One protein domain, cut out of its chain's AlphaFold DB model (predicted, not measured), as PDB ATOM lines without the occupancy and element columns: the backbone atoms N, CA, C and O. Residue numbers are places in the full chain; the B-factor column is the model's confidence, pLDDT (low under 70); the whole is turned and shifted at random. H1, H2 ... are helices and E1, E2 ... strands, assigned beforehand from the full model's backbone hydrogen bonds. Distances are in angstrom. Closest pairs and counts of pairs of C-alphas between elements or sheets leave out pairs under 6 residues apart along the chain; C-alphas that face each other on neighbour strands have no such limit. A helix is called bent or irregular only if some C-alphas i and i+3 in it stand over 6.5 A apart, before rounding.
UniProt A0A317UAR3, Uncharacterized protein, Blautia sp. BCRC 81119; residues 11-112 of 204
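AT A GLANCE: This is residues 11 to 112 of the 204 residues of an uncharacterized protein of Blautia sp. BCRC 81119 (UniProt A0A317UAR3). A small, strongly twisted sheet of four parallel strands forms the core, with H1 and the long H3 on one face and H2 on the other, as three layers. H1 runs along the sheet over E2, while H3 crosses H1 steeply and reaches the sheet only with its residues 103 to 110. The printed part has 102 residues, with three named helices and four named strands in the order E1 H1 E2 E3 H2 E4 H3; the sheet's order is E2 E1 E3 E4, and the class is mixed, helices and strands. It is compact, with a radius of gyration of the C-alphas of 13.6 A and spans of 41 by 28 by 23 A.

HOW THE PARTS SIT: E1, residues 11 to 14, is an inner strand. H1, residues 19 to 31, leads to E2, residues 35 to 37, an edge strand parallel to E1 at 27 degrees, with N 11 and O 35 2.8 A apart, within hydrogen-bond range. These three make a strand-helix-strand unit, two parallel neighbour strands with a helix between, whose crossover is right-handed. H1 is over E2 at a height over the sheet of 9.3 A; their closest C-alphas, of Ile 26 and Val 36, are 6.1 A apart. E3, residues 52 to 56, is parallel to E1 at 25 degrees, with N 12 and O 52 2.8 A apart. H2, residues 57 to 69, is over E3 at a height over the sheet of 8.8 A, and only just not over E1, on which 2 of its C-alphas fall. E4, residues 74 to 78, is the other edge strand, parallel to E3 at 30 degrees, with N 53 and O 74 2.8 A apart; E3, H2 and E4 make a second such unit, also right-handed. H3, residues 90 to 110, is on the same face as H1 and touches it at a steep tilt of 62 degrees, the same way; their closest C-alphas, of Val 25 and Ala 97, are 4.6 A apart. H3 is over none of the strands, but only just: 2 of its C-alphas fall on E3 and 2 on E4. H2 is apart from H1 and H3. Every O i to N i+4 pair is within hydrogen-bond range in H3, against 7 of 9 in H1 and 5 of 9 in H2.

IN THESE COORDINATES: E1 begins at C-alpha 11 (164.349, 126.375, 134.495). H1 is 19.1 A long, H2 17.7 A and E3 13.0 A. H2 is irregular, with C-alphas 62 and 65 7.4 A apart, and H1 only just, with C-alphas 20 and 23 6.6 A apart. H3, 30.1 A long, ends at C-alpha 110 (161.549, 140.988, 134.519).

THE WHOLE: The C-alphas farthest apart, of Lys 71 and Ser 89, are 41.1 A apart. The printed part has no cut; the links E2 to E3 and E4 to H3 are long. The mean pLDDT of the printed part is 74.4, and 36 residues are under 70, among them residues 60 to 74 and 79 to 87.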
ATOM      1  N   ILE A  11     163.510 125.615 133.574       81.75
ATOM      2  CA  ILE A  11     164.349 126.375 134.495       81.75
ATOM      3  C   ILE A  11     165.372 125.411 135.091       81.75
ATOM      4  O   ILE A  11     165.004 124.447 135.761       81.75
ATOM      5  N   PHE A  12     166.651 125.674 134.879       84.31
ATOM      6  CA  PHE A  12     167.756 124.967 135.505       84.31
ATOM      7  C   PHE A  12     168.230 125.753 136.723       84.31
ATOM      8  O   PHE A  12     168.728 126.865 136.595       84.31
ATOM      9  N   LEU A  13     168.029 125.194 137.914       82.88
ATOM     10  CA  LEU A  13     168.250 125.888 139.179       82.88
ATOM     11  C   LEU A  13     169.557 125.431 139.842       82.88
ATOM     12  O   LEU A  13     169.615 124.309 140.349       82.88
ATOM     13  N   PHE A  14     170.554 126.314 139.899       77.12
ATOM     14  CA  PHE A  14     171.882 126.068 140.472       77.12
ATOM     15  C   PHE A  14     172.152 126.962 141.674       77.12
ATOM     16  O   PHE A  14     171.967 128.172 141.582       77.12
ATOM     17  N   GLY A  15     172.568 126.373 142.801       69.56
ATOM     18  CA  GLY A  15     173.046 127.115 143.985       69.56
ATOM     19  C   GLY A  15     171.996 127.944 144.743       69.56
ATOM     20  O   GLY A  15     172.102 128.181 145.936       69.56
ATOM     21  N   ALA A  16     170.890 128.270 144.078       66.38
ATOM     22  CA  ALA A  16     169.856 129.202 144.494       66.38
ATOM     23  C   ALA A  16     169.329 129.036 145.920       66.38
ATOM     24  O   ALA A  16     169.103 130.013 146.604       66.38
ATOM     25  N   TYR A  17     169.024 127.832 146.391       73.00
ATOM     26  CA  TYR A  17     168.414 127.689 147.716       73.00
ATOM     27  C   TYR A  17     169.048 126.528 148.462       73.00
ATOM     28  O   TYR A  17     169.348 125.513 147.829       73.00
ATOM     29  N   PRO A  18     169.127 126.593 149.805       75.94
ATOM     30  CA  PRO A  18     169.476 125.434 150.608       75.94
ATOM     31  C   PRO A  18     168.575 124.248 150.281       75.94
ATOM     32  O   PRO A  18     167.367 124.410 150.056       75.94
ATOM     33  N   GLU A  19     169.144 123.043 150.315       77.00
ATOM     34  CA  GLU A  19     168.485 121.829 149.822       77.00
ATOM     35  C   GLU A  19     167.094 121.603 150.455       77.00
ATOM     36  O   GLU A  19     166.130 121.213 149.783       77.00
ATOM     37  N   TYR A  20     166.948 121.936 151.745       77.38
ATOM     38  CA  TYR A  20     165.699 121.793 152.501       77.38
ATOM     39  C   TYR A  20     164.543 122.673 151.981       77.38
ATOM     40  O   TYR A  20     163.361 122.339 152.183       77.38
ATOM     41  N   LEU A  21     164.860 123.798 151.332       81.06
ATOM     42  CA  LEU A  21     163.909 124.760 150.771       81.06
ATOM     43  C   LEU A  21     163.733 124.557 149.263       81.06
ATOM     44  O   LEU A  21     162.618 124.670 148.752       81.06
ATOM     45  N   GLN A  22     164.803 124.172 148.570       82.44
ATOM     46  CA  GLN A  22     164.852 124.034 147.117       82.44
ATOM     47  C   GLN A  22     163.766 123.087 146.575       82.44
ATOM     48  O   GLN A  22     162.988 123.461 145.696       82.44
ATOM     49  N   LYS A  23     163.604 121.901 147.186       86.94
ATOM     50  CA  LYS A  23     162.555 120.926 146.810       86.94
ATOM     51  C   LYS A  23     161.137 121.500 146.942       86.94
ATOM     52  O   LYS A  23     160.237 121.106 146.201       86.94
ATOM     53  N   LYS A  24     160.906 122.417 147.889       89.44
ATOM     54  CA  LYS A  24     159.596 123.062 148.092       89.44
ATOM     55  C   LYS A  24     159.366 124.178 147.073       89.44
ATOM     56  O   LYS A  24     158.268 124.257 146.532       89.44
ATOM     57  N   VAL A  25     160.394 124.974 146.767       87.94
ATOM     58  CA  VAL A  25     160.334 125.997 145.709       87.94
ATOM     59  C   VAL A  25     160.015 125.353 144.360       87.94
ATOM     60  O   VAL A  25     159.110 125.811 143.672       87.94
ATOM     61  N   ILE A  26     160.655 124.227 144.024       89.50
ATOM     62  CA  ILE A  26     160.368 123.472 142.791       89.50
ATOM     63  C   ILE A  26     158.910 123.030 142.724       89.50
ATOM     64  O   ILE A  26     158.252 123.224 141.705       89.50
ATOM     65  N   LYS A  27     158.368 122.486 143.821       90.88
ATOM     66  CA  LYS A  27     156.950 122.104 143.878       90.88
ATOM     67  C   LYS A  27     156.027 123.297 143.626       90.88
ATOM     68  O   LYS A  27     155.027 123.141 142.933       90.88
ATOM     69  N   GLU A  28     156.340 124.471 144.168       91.56
ATOM     70  CA  GLU A  28     155.559 125.687 143.919       91.56
ATOM     71  C   GLU A  28     155.712 126.197 142.474       91.56
ATOM     72  O   GLU A  28     154.724 126.616 141.874       91.56
ATOM     73  N   MET A  29     156.895 126.088 141.866       87.94
ATOM     74  CA  MET A  29     157.100 126.419 140.448       87.94
ATOM     75  C   MET A  29     156.343 125.470 139.509       87.94
ATOM     76  O   MET A  29     155.726 125.926 138.547       87.94
ATOM     77  N   HIS A  30     156.295 124.172 139.827       88.44
ATOM     78  CA  HIS A  30     155.494 123.195 139.082       88.44
ATOM     79  C   HIS A  30     153.993 123.514 139.146       88.44
ATOM     80  O   HIS A  30     153.304 123.435 138.132       88.44
ATOM     81  N   LYS A  31     153.476 123.959 140.303       89.12
ATOM     82  CA  LYS A  31     152.082 124.440 140.416       89.12
ATOM     83  C   LYS A  31     151.810 125.656 139.527       89.12
ATOM     84  O   LYS A  31     150.699 125.816 139.032       89.12
ATOM     85  N   ARG A  32     152.829 126.490 139.298       82.81
ATOM     86  CA  ARG A  32     152.803 127.642 138.382       82.81
ATOM     87  C   ARG A  32     153.049 127.254 136.914       82.81
ATOM     88  O   ARG A  32     153.178 128.140 136.078       82.81
ATOM     89  N   LYS A  33     153.063 125.952 136.593       83.19
ATOM     90  CA  LYS A  33     153.268 125.366 135.254       83.19
ATOM     91  C   LYS A  33     154.679 125.514 134.678       83.19
ATOM     92  O   LYS A  33     154.861 125.240 133.502       83.19
ATOM     93  N   TYR A  34     155.680 125.891 135.469       82.38
ATOM     94  CA  TYR A  34     157.073 125.850 135.009       82.38
ATOM     95  C   TYR A  34     157.649 124.446 135.165       82.38
ATOM     96  O   TYR A  34     157.297 123.734 136.104       82.38
ATOM     97  N   ILE A  35     158.575 124.069 134.285       84.81
ATOM     98  CA  ILE A  35     159.391 122.865 134.450       84.81
ATOM     99  C   ILE A  35     160.684 123.302 135.131       84.81
ATOM    100  O   ILE A  35     161.364 124.181 134.614       84.81
ATOM    101  N   VAL A  36     161.036 122.714 136.278       86.19
ATOM    102  CA  VAL A  36     162.292 123.044 136.971       86.19
ATOM    103  C   VAL A  36     163.154 121.796 137.120       86.19
ATOM    104  O   VAL A  36     162.700 120.774 137.632       86.19
ATOM    105  N   LYS A  37     164.410 121.884 136.682       87.12
ATOM    106  CA  LYS A  37     165.433 120.842 136.806       87.12
ATOM    107  C   LYS A  37     166.582 121.325 137.688       87.12
ATOM    108  O   LYS A  37     166.847 122.519 137.790       87.12
ATOM    109  N   GLN A  38     167.268 120.370 138.310       82.81
ATOM    110  CA  GLN A  38     168.422 120.608 139.182       82.81
ATOM    111  C   GLN A  38     169.612 119.781 138.699       82.81
ATOM    112  O   GLN A  38     169.831 118.669 139.188       82.81
ATOM    113  N   PRO A  39     170.345 120.261 137.691       77.75
ATOM    114  CA  PRO A  39     171.579 119.613 137.287       77.75
ATOM    115  C   PRO A  39     172.649 119.816 138.360       77.75
ATOM    116  O   PRO A  39     172.607 120.775 139.128       77.75
ATOM    117  N   LYS A  40     173.631 118.916 138.387       74.12
ATOM    118  CA  LYS A  40     174.825 119.075 139.228       74.12
ATOM    119  C   LYS A  40     175.914 119.922 138.559       74.12
ATOM    120  O   LYS A  40     176.750 120.473 139.257       74.12
ATOM    121  N   THR A  41     175.904 120.007 137.229       73.06
ATOM    122  CA  THR A  41     176.888 120.728 136.407       73.06
ATOM    123  C   THR A  41     176.198 121.381 135.209       73.06
ATOM    124  O   THR A  41     175.118 120.931 134.807       73.06
ATOM    125  N   LEU A  42     176.810 122.436 134.660       71.19
ATOM    126  CA  LEU A  42     176.409 123.035 133.386       71.19
ATOM    127  C   LEU A  42     176.927 122.260 132.167       71.19
ATOM    128  O   LEU A  42     176.371 122.398 131.072       71.19
ATOM    129  N   ASP A  43     177.957 121.435 132.348       71.06
ATOM    130  CA  ASP A  43     178.560 120.661 131.267       71.06
ATOM    131  C   ASP A  43     177.584 119.617 130.715       71.06
ATOM    132  O   ASP A  43     176.912 118.896 131.456       71.06
ATOM    133  N   GLY A  44     177.487 119.545 129.385       68.56
ATOM    134  CA  GLY A  44     176.612 118.595 128.693       68.56
ATOM    135  C   GLY A  44     175.113 118.910 128.778       68.56
ATOM    136  O   GLY A  44     174.305 118.144 128.254       68.56
ATOM    137  N   LEU A  45     174.706 120.026 129.400       73.25
ATOM    138  CA  LEU A  45     173.316 120.479 129.327       73.25
ATOM    139  C   LEU A  45     172.994 120.985 127.927       73.25
ATOM    140  O   LEU A  45     173.395 122.086 127.545       73.25
ATOM    141  N   GLU A  46     172.201 120.211 127.198       68.69
ATOM    142  CA  GLU A  46     171.526 120.686 125.998       68.69
ATOM    143  C   GLU A  46     170.398 121.640 126.396       68.69
ATOM    144  O   GLU A  46     169.352 121.214 126.893       68.69
ATOM    145  N   LEU A  47     170.626 122.935 126.189       65.62
ATOM    146  CA  LEU A  47     169.625 123.965 126.431       65.62
ATOM    147  C   LEU A  47     168.768 124.162 125.183       65.62
ATOM    148  O   LEU A  47     169.252 124.110 124.047       65.62
ATOM    149  N   ASP A  48     167.479 124.393 125.394       58.31
ATOM    150  CA  ASP A  48     166.661 125.113 124.429       58.31
ATOM    151  C   ASP A  48     166.979 126.610 124.487       58.31
ATOM    152  O   ASP A  48     167.354 127.107 125.548       58.31
ATOM    153  N   GLY A  49     166.746 127.345 123.393       56.41
ATOM    154  CA  GLY A  49     166.836 128.819 123.408       56.41
ATOM    155  C   GLY A  49     165.928 129.452 124.473       56.41
ATOM    156  O   GLY A  49     166.147 130.580 124.912       56.41
ATOM    157  N   ASP A  50     164.974 128.649 124.941       58.44
ATOM    158  CA  ASP A  50     163.931 128.981 125.886       58.44
ATOM    159  C   ASP A  50     164.239 128.631 127.327       58.44
ATOM    160  O   ASP A  50     163.554 129.091 128.251       58.44
ATOM    161  N   ASP A  51     165.271 127.824 127.524       70.25
ATOM    162  CA  ASP A  51     165.665 127.385 128.836       70.25
ATOM    163  C   ASP A  51     166.420 128.496 129.568       70.25
ATOM    164  O   ASP A  51     167.096 129.349 128.986       70.25
ATOM    165  N   ILE A  52     166.256 128.501 130.885       74.88
ATOM    166  CA  ILE A  52     166.789 129.543 131.754       74.88
ATOM    167  C   ILE A  52     167.673 128.881 132.785       74.88
ATOM    168  O   ILE A  52     167.218 128.007 133.523       74.88
ATOM    169  N   ILE A  53     168.909 129.344 132.885       77.44
ATOM    170  CA  ILE A  53     169.793 128.992 133.982       77.44
ATOM    171  C   ILE A  53     169.637 130.048 135.064       77.44
ATOM    172  O   ILE A  53     169.849 131.237 134.847       77.44
ATOM    173  N   VAL A  54     169.262 129.595 136.249       78.19
ATOM    174  CA  VAL A  54     169.121 130.420 137.439       78.19
ATOM    175  C   VAL A  54     170.269 130.094 138.372       78.19
ATOM    176  O   VAL A  54     170.404 128.940 138.786       78.19
ATOM    177  N   VAL A  55     171.059 131.108 138.710       74.25
ATOM    178  CA  VAL A  55     172.236 130.984 139.581       74.25
ATOM    179  C   VAL A  55     172.084 131.940 140.758       74.25
ATOM    180  O   VAL A  55     171.612 133.066 140.585       74.25
ATOM    181  N   ASP A  56     172.440 131.489 141.962       74.62
ATOM    182  CA  ASP A  56     172.530 132.384 143.118       74.62
ATOM    183  C   ASP A  56     173.668 133.388 142.923       74.62
ATOM    184  O   ASP A  56     174.781 132.991 142.589       74.62
ATOM    185  N   VAL A  57     173.418 134.673 143.182       71.38
ATOM    186  CA  VAL A  57     174.456 135.717 143.112       71.38
ATOM    187  C   VAL A  57     175.665 135.416 143.995       71.38
ATOM    188  O   VAL A  57     176.773 135.800 143.641       71.38
ATOM    189  N   ARG A  58     175.470 134.715 145.117       69.69
ATOM    190  CA  ARG A  58     176.550 134.352 146.047       69.69
ATOM    191  C   ARG A  58     177.474 133.278 145.487       69.69
ATOM    192  O   ARG A  58     178.643 133.262 145.842       69.69
ATOM    193  N   ASP A  59     176.958 132.442 144.592       70.25
ATOM    194  CA  ASP A  59     177.717 131.371 143.949       70.25
ATOM    195  C   ASP A  59     178.231 131.814 142.565       70.25
ATOM    196  O   ASP A  59     178.856 131.037 141.848       70.25
ATOM    197  N   MET A  60     177.968 133.059 142.141       67.12
ATOM    198  CA  MET A  60     178.321 133.526 140.795       67.12
ATOM    199  C   MET A  60     179.814 133.431 140.502       67.12
ATOM    200  O   MET A  60     180.158 133.178 139.352       67.12
ATOM    201  N   ASP A  61     180.685 133.606 141.496       68.00
ATOM    202  CA  ASP A  61     182.130 133.457 141.307       68.00
ATOM    203  C   ASP A  61     182.514 132.002 140.994       68.00
ATOM    204  O   ASP A  61     183.296 131.770 140.069       68.00
ATOM    205  N   ASP A  62     181.879 131.028 141.652       68.12
ATOM    206  CA  ASP A  62     182.080 129.593 141.398       68.12
ATOM    207  C   ASP A  62     181.553 129.171 140.018       68.12
ATOM    208  O   ASP A  62     182.073 128.252 139.379       68.12
ATOM    209  N   TRP A  63     180.522 129.863 139.524       68.50
ATOM    210  CA  TRP A  63     179.918 129.589 138.221       68.50
ATOM    211  C   TRP A  63     180.473 130.458 137.089       68.50
ATOM    212  O   TRP A  63     180.211 130.155 135.926       68.50
ATOM    213  N   LYS A  64     181.264 131.497 137.378       68.44
ATOM    214  CA  LYS A  64     181.691 132.523 136.411       68.44
ATOM    215  C   LYS A  64     182.372 131.940 135.180       68.44
ATOM    216  O   LYS A  64     182.083 132.348 134.058       68.44
ATOM    217  N   GLU A  65     183.250 130.963 135.387       67.88
ATOM    218  CA  GLU A  65     183.972 130.300 134.302       67.88
ATOM    219  C   GLU A  65     183.037 129.442 133.432       67.88
ATOM    220  O   GLU A  65     183.092 129.513 132.205       67.88
ATOM    221  N   GLN A  66     182.122 128.684 134.045       66.00
ATOM    222  CA  GLN A  66     181.158 127.850 133.316       66.00
ATOM    223  C   GLN A  66     180.097 128.692 132.591       66.00
ATOM    224  O   GLN A  66     179.727 128.374 131.462       66.00
ATOM    225  N   ILE A  67     179.649 129.792 133.202       66.56
ATOM    226  CA  ILE A  67     178.758 130.791 132.596       66.56
ATOM    227  C   ILE A  67     179.444 131.440 131.389       66.56
ATOM    228  O   ILE A  67     178.857 131.516 130.312       66.56
ATOM    229  N   GLY A  68     180.706 131.861 131.533       61.91
ATOM    230  CA  GLY A  68     181.472 132.492 130.454       61.91
ATOM    231  C   GLY A  68     181.685 131.588 129.234       61.91
ATOM    232  O   GLY A  68     181.723 132.077 128.106       61.91
ATOM    233  N   ARG A  69     181.768 130.267 129.439       65.88
ATOM    234  CA  ARG A  69     181.902 129.265 128.363       65.88
ATOM    235  C   ARG A  69     180.594 128.987 127.613       65.88
ATOM    236  O   ARG A  69     180.627 128.456 126.507       65.88
ATOM    237  N   ARG A  70     179.445 129.338 128.189       65.38
ATOM    238  CA  ARG A  70     178.102 129.002 127.690       65.38
ATOM    239  C   ARG A  70     177.371 130.252 127.197       65.38
ATOM    240  O   ARG A  70     176.326 130.651 127.706       65.38
ATOM    241  N   LYS A  71     177.936 130.884 126.159       65.75
ATOM    242  CA  LYS A  71     177.372 132.081 125.500       65.75
ATOM    243  C   LYS A  71     175.949 131.851 124.946       65.75
ATOM    244  O   LYS A  71     175.210 132.816 124.744       65.75
ATOM    245  N   ASP A  72     175.582 130.586 124.721       60.31
ATOM    246  CA  ASP A  72     174.309 130.093 124.180       60.31
ATOM    247  C   ASP A  72     173.139 130.135 125.176       60.31
ATOM    248  O   ASP A  72     171.994 129.926 124.775       60.31
ATOM    249  N   ALA A  73     173.405 130.390 126.459       66.44
ATOM    250  CA  ALA A  73     172.417 130.266 127.520       66.44
ATOM    251  C   ALA A  73     171.872 131.607 128.041       66.44
ATOM    252  O   ALA A  73     172.554 132.637 128.049       66.44
ATOM    253  N   ASN A  74     170.640 131.565 128.559       65.50
ATOM    254  CA  ASN A  74     170.030 132.677 129.287       65.50
ATOM    255  C   ASN A  74     170.294 132.534 130.785       65.50
ATOM    256  O   ASN A  74     169.814 131.588 131.414       65.50
ATOM    257  N   TYR A  75     171.010 133.496 131.360       71.00
ATOM    258  CA  TYR A  75     171.329 133.519 132.784       71.00
ATOM    259  C   TYR A  75     170.458 134.519 133.528       71.00
ATOM    260  O   TYR A  75     170.407 135.698 133.186       71.00
ATOM    261  N   VAL A  76     169.801 134.047 134.582       72.88
ATOM    262  CA  VAL A  76     169.046 134.879 135.514       72.88
ATOM    263  C   VAL A  76     169.722 134.787 136.881       72.88
ATOM    264  O   VAL A  76     169.541 133.783 137.580       72.88
ATOM    265  N   PRO A  77     170.506 135.804 137.277       71.12
ATOM    266  CA  PRO A  77     171.030 135.864 138.629       71.12
ATOM    267  C   PRO A  77     169.872 136.107 139.597       71.12
ATOM    268  O   PRO A  77     169.012 136.961 139.355       71.12
ATOM    269  N   ILE A  78     169.841 135.360 140.696       72.44
ATOM    270  CA  ILE A  78     168.898 135.609 141.782       72.44
ATOM    271  C   ILE A  78     169.633 135.807 143.092       72.44
ATOM    272  O   ILE A  78     170.567 135.087 143.426       72.44
ATOM    273  N   GLU A  79     169.167 136.775 143.865       68.94
ATOM    274  CA  GLU A  79     169.601 136.934 145.239       68.94
ATOM    275  C   GLU A  79     168.609 136.210 146.132       68.94
ATOM    276  O   GLU A  79     167.443 136.605 146.250       68.94
ATOM    277  N   THR A  80     169.033 135.094 146.719       64.12
ATOM    278  CA  THR A  80     168.129 134.357 147.592       64.12
ATOM    279  C   THR A  80     168.241 134.863 149.015       64.12
ATOM    280  O   THR A  80     169.222 134.673 149.733       64.12
ATOM    281  N   TYR A  81     167.162 135.507 149.446       52.28
ATOM    282  CA  TYR A  81     166.959 135.847 150.840       52.28
ATOM    283  C   TYR A  81     166.720 134.560 151.630       52.28
ATOM    284  O   TYR A  81     165.604 134.034 151.692       52.28
ATOM    285  N   VAL A  82     167.773 134.029 152.245       54.00
ATOM    286  CA  VAL A  82     167.634 132.948 153.219       54.00
ATOM    287  C   VAL A  82     168.170 133.413 154.560       54.00
ATOM    288  O   VAL A  82     169.369 133.417 154.811       54.00
ATOM    289  N   SER A  83     167.244 133.788 155.443       46.56
ATOM    290  CA  SER A  83     167.522 133.899 156.875       46.56
ATOM    291  C   SER A  83     167.983 132.530 157.390       46.56
ATOM    292  O   SER A  83     167.266 131.534 157.230       46.56
ATOM    293  N   SER A  84     169.163 132.522 158.012       45.69
ATOM    294  CA  SER A  84     169.952 131.397 158.543       45.69
ATOM    295  C   SER A  84     169.318 130.627 159.716       45.69
ATOM    296  O   SER A  84     169.996 129.859 160.393       45.69
ATOM    297  N   GLY A  85     168.017 130.796 159.968       52.66
ATOM    298  CA  GLY A  85     167.315 130.085 161.035       52.66
ATOM    299  C   GLY A  85     167.168 128.596 160.717       52.66
ATOM    300  O   GLY A  85     166.351 128.217 159.878       52.66
ATOM    301  N   THR A  86     167.933 127.751 161.403       54.50
ATOM    302  CA  THR A  86     167.942 126.282 161.258       54.50
ATOM    303  C   THR A  86     166.688 125.591 161.816       54.50
ATOM    304  O   THR A  86     166.502 124.396 161.599       54.50
ATOM    305  N   THR A  87     165.774 126.327 162.456       65.50
ATOM    306  CA  THR A  87     164.519 125.808 163.028       65.50
ATOM    307  C   THR A  87     163.305 126.547 162.474       65.50
ATOM    308  O   THR A  87     162.671 127.343 163.161       65.50
ATOM    309  N   LEU A  88     162.974 126.296 161.207       71.75
ATOM    310  CA  LEU A  88     161.727 126.785 160.615       71.75
ATOM    311  C   LEU A  88     160.636 125.737 160.770       71.75
ATOM    312  O   LEU A  88     160.820 124.570 160.410       71.75
ATOM    313  N   SER A  89     159.466 126.162 161.240       82.62
ATOM    314  CA  SER A  89     158.287 125.308 161.235       82.62
ATOM    315  C   SER A  89     157.914 124.911 159.802       82.62
ATOM    316  O   SER A  89     158.212 125.594 158.814       82.62
ATOM    317  N   ARG A  90     157.184 123.799 159.663       82.81
ATOM    318  CA  ARG A  90     156.680 123.348 158.356       82.81
ATOM    319  C   ARG A  90     155.862 124.434 157.645       82.81
ATOM    320  O   ARG A  90     155.934 124.526 156.421       82.81
ATOM    321  N   ARG A  91     155.094 125.232 158.395       86.62
ATOM    322  CA  ARG A  91     154.264 126.319 157.858       86.62
ATOM    323  C   ARG A  91     155.131 127.427 157.262       86.62
ATOM    324  O   ARG A  91     154.938 127.770 156.100       86.62
ATOM    325  N   GLU A  92     156.132 127.892 158.003       85.38
ATOM    326  CA  GLU A  92     157.061 128.934 157.543       85.38
ATOM    327  C   GLU A  92     157.867 128.484 156.321       85.38
ATOM    328  O   GLU A  92     158.061 129.256 155.387       85.38
ATOM    329  N   LEU A  93     158.286 127.215 156.273       84.25
ATOM    330  CA  LEU A  93     158.981 126.662 155.106       84.25
ATOM    331  C   LEU A  93     158.124 126.685 153.835       84.25
ATOM    332  O   LEU A  93     158.642 126.946 152.749       84.25
ATOM    333  N   LEU A  94     156.829 126.377 153.946       86.50
ATOM    334  CA  LEU A  94     155.910 126.409 152.806       86.50
ATOM    335  C   LEU A  94     155.627 127.843 152.353       86.50
ATOM    336  O   LEU A  94     155.561 128.105 151.154       86.50
ATOM    337  N   GLU A  95     155.492 128.766 153.298       88.06
ATOM    338  CA  GLU A  95     155.281 130.181 153.011       88.06
ATOM    339  C   GLU A  95     156.499 130.808 152.327       88.06
ATOM    340  O   GLU A  95     156.366 131.389 151.250       88.06
ATOM    341  N   ARG A  96     157.706 130.558 152.849       85.12
ATOM    342  CA  ARG A  96     158.964 130.963 152.200       85.12
ATOM    343  C   ARG A  96     159.101 130.373 150.800       85.12
ATOM    344  O   ARG A  96     159.478 131.083 149.876       85.12
ATOM    345  N   ALA A  97     158.751 129.100 150.608       86.94
ATOM    346  CA  ALA A  97     158.792 128.483 149.284       86.94
ATOM    347  C   ALA A  97     157.846 129.169 148.285       86.94
ATOM    348  O   ALA A  97     158.221 129.367 147.131       86.94
ATOM    349  N   ARG A  98     156.643 129.571 148.721       89.00
ATOM    350  CA  ARG A  98     155.685 130.315 147.886       89.00
ATOM    351  C   ARG A  98     156.199 131.702 147.514       89.00
ATOM    352  O   ARG A  98     156.066 132.085 146.350       89.00
ATOM    353  N   ILE A  99     156.772 132.422 148.480       88.12
ATOM    354  CA  ILE A  99     157.364 133.752 148.276       88.12
ATOM    355  C   ILE A  99     158.537 133.654 147.299       88.12
ATOM    356  O   ILE A  99     158.537 134.349 146.286       88.12
ATOM    357  N   ASN A 100     159.471 132.728 147.529       85.81
ATOM    358  CA  ASN A 100     160.639 132.526 146.671       85.81
ATOM    359  C   ASN A 100     160.257 132.085 145.255       85.81
ATOM    360  O   ASN A 100     160.810 132.599 144.291       85.81
ATOM    361  N   ALA A 101     159.271 131.195 145.101       86.44
ATOM    362  CA  ALA A 101     158.752 130.841 143.781       86.44
ATOM    363  C   ALA A 101     158.119 132.050 143.067       86.44
ATOM    364  O   ALA A 101     158.313 132.236 141.870       86.44
ATOM    365  N   GLY A 102     157.391 132.902 143.798       86.81
ATOM    366  CA  GLY A 102     156.833 134.140 143.249       86.81
ATOM    367  C   GLY A 102     157.908 135.149 142.838       86.81
ATOM    368  O   GLY A 102     157.809 135.749 141.770       86.81
ATOM    369  N   TYR A 103     158.951 135.304 143.654       84.88
ATOM    370  CA  TYR A 103     160.105 136.145 143.340       84.88
ATOM    371  C   TYR A 103     160.872 135.621 142.122       84.88
ATOM    372  O   TYR A 103     161.165 136.394 141.212       84.88
ATOM    373  N   LEU A 104     161.125 134.312 142.060       82.25
ATOM    374  CA  LEU A 104     161.776 133.662 140.926       82.25
ATOM    375  C   LEU A 104     160.987 133.884 139.635       82.25
ATOM    376  O   LEU A 104     161.544 134.341 138.642       82.25
ATOM    377  N   GLU A 105     159.676 133.638 139.658       83.75
ATOM    378  CA  GLU A 105     158.803 133.895 138.514       83.75
ATOM    379  C   GLU A 105     158.836 135.371 138.088       83.75
ATOM    380  O   GLU A 105     158.939 135.671 136.898       83.75
ATOM    381  N   LYS A 106     158.756 136.306 139.042       82.06
ATOM    382  CA  LYS A 106     158.810 137.744 138.753       82.06
ATOM    383  C   LYS A 106     160.154 138.144 138.145       82.06
ATOM    384  O   LYS A 106     160.169 138.946 137.218       82.06
ATOM    385  N   THR A 107     161.254 137.586 138.641       77.81
ATOM    386  CA  THR A 107     162.610 137.870 138.153       77.81
ATOM    387  C   THR A 107     162.799 137.327 136.743       77.81
ATOM    388  O   THR A 107     163.174 138.083 135.857       77.81
ATOM    389  N   ILE A 108     162.391 136.079 136.495       74.31
ATOM    390  CA  ILE A 108     162.378 135.478 135.153       74.31
ATOM    391  C   ILE A 108     161.571 136.329 134.165       74.31
ATOM    392  O   ILE A 108     162.010 136.549 133.039       74.31
ATOM    393  N   LYS A 109     160.404 136.840 134.580       73.00
ATOM    394  CA  LYS A 109     159.587 137.737 133.747       73.00
ATOM    395  C   LYS A 109     160.234 139.110 133.536       73.00
ATOM    396  O   LYS A 109     160.093 139.676 132.460       73.00
ATOM    397  N   LYS A 110     160.908 139.660 134.555       66.62
ATOM    398  CA  LYS A 110     161.549 140.988 134.519       66.62
ATOM    399  C   LYS A 110     162.833 140.998 133.691       66.62
ATOM    400  O   LYS A 110     163.118 142.011 133.068       66.62
ATOM    401  N   CYS A 111     163.570 139.892 133.644       59.66
ATOM    402  CA  CYS A 111     164.754 139.731 132.797       59.66
ATOM    403  C   CYS A 111     164.433 139.685 131.288       59.66
ATOM    404  O   CYS A 111     165.301 139.344 130.500       59.66
ATOM    405  N   SER A 112     163.205 140.031 130.874       49.94
ATOM    406  CA  SER A 112     162.765 140.100 129.474       49.94
ATOM    407  C   SER A 112     163.030 138.829 128.669       49.94
ATOM    408  O   SER A 112     163.124 138.863 127.451       49.94
TER     409      SER A 112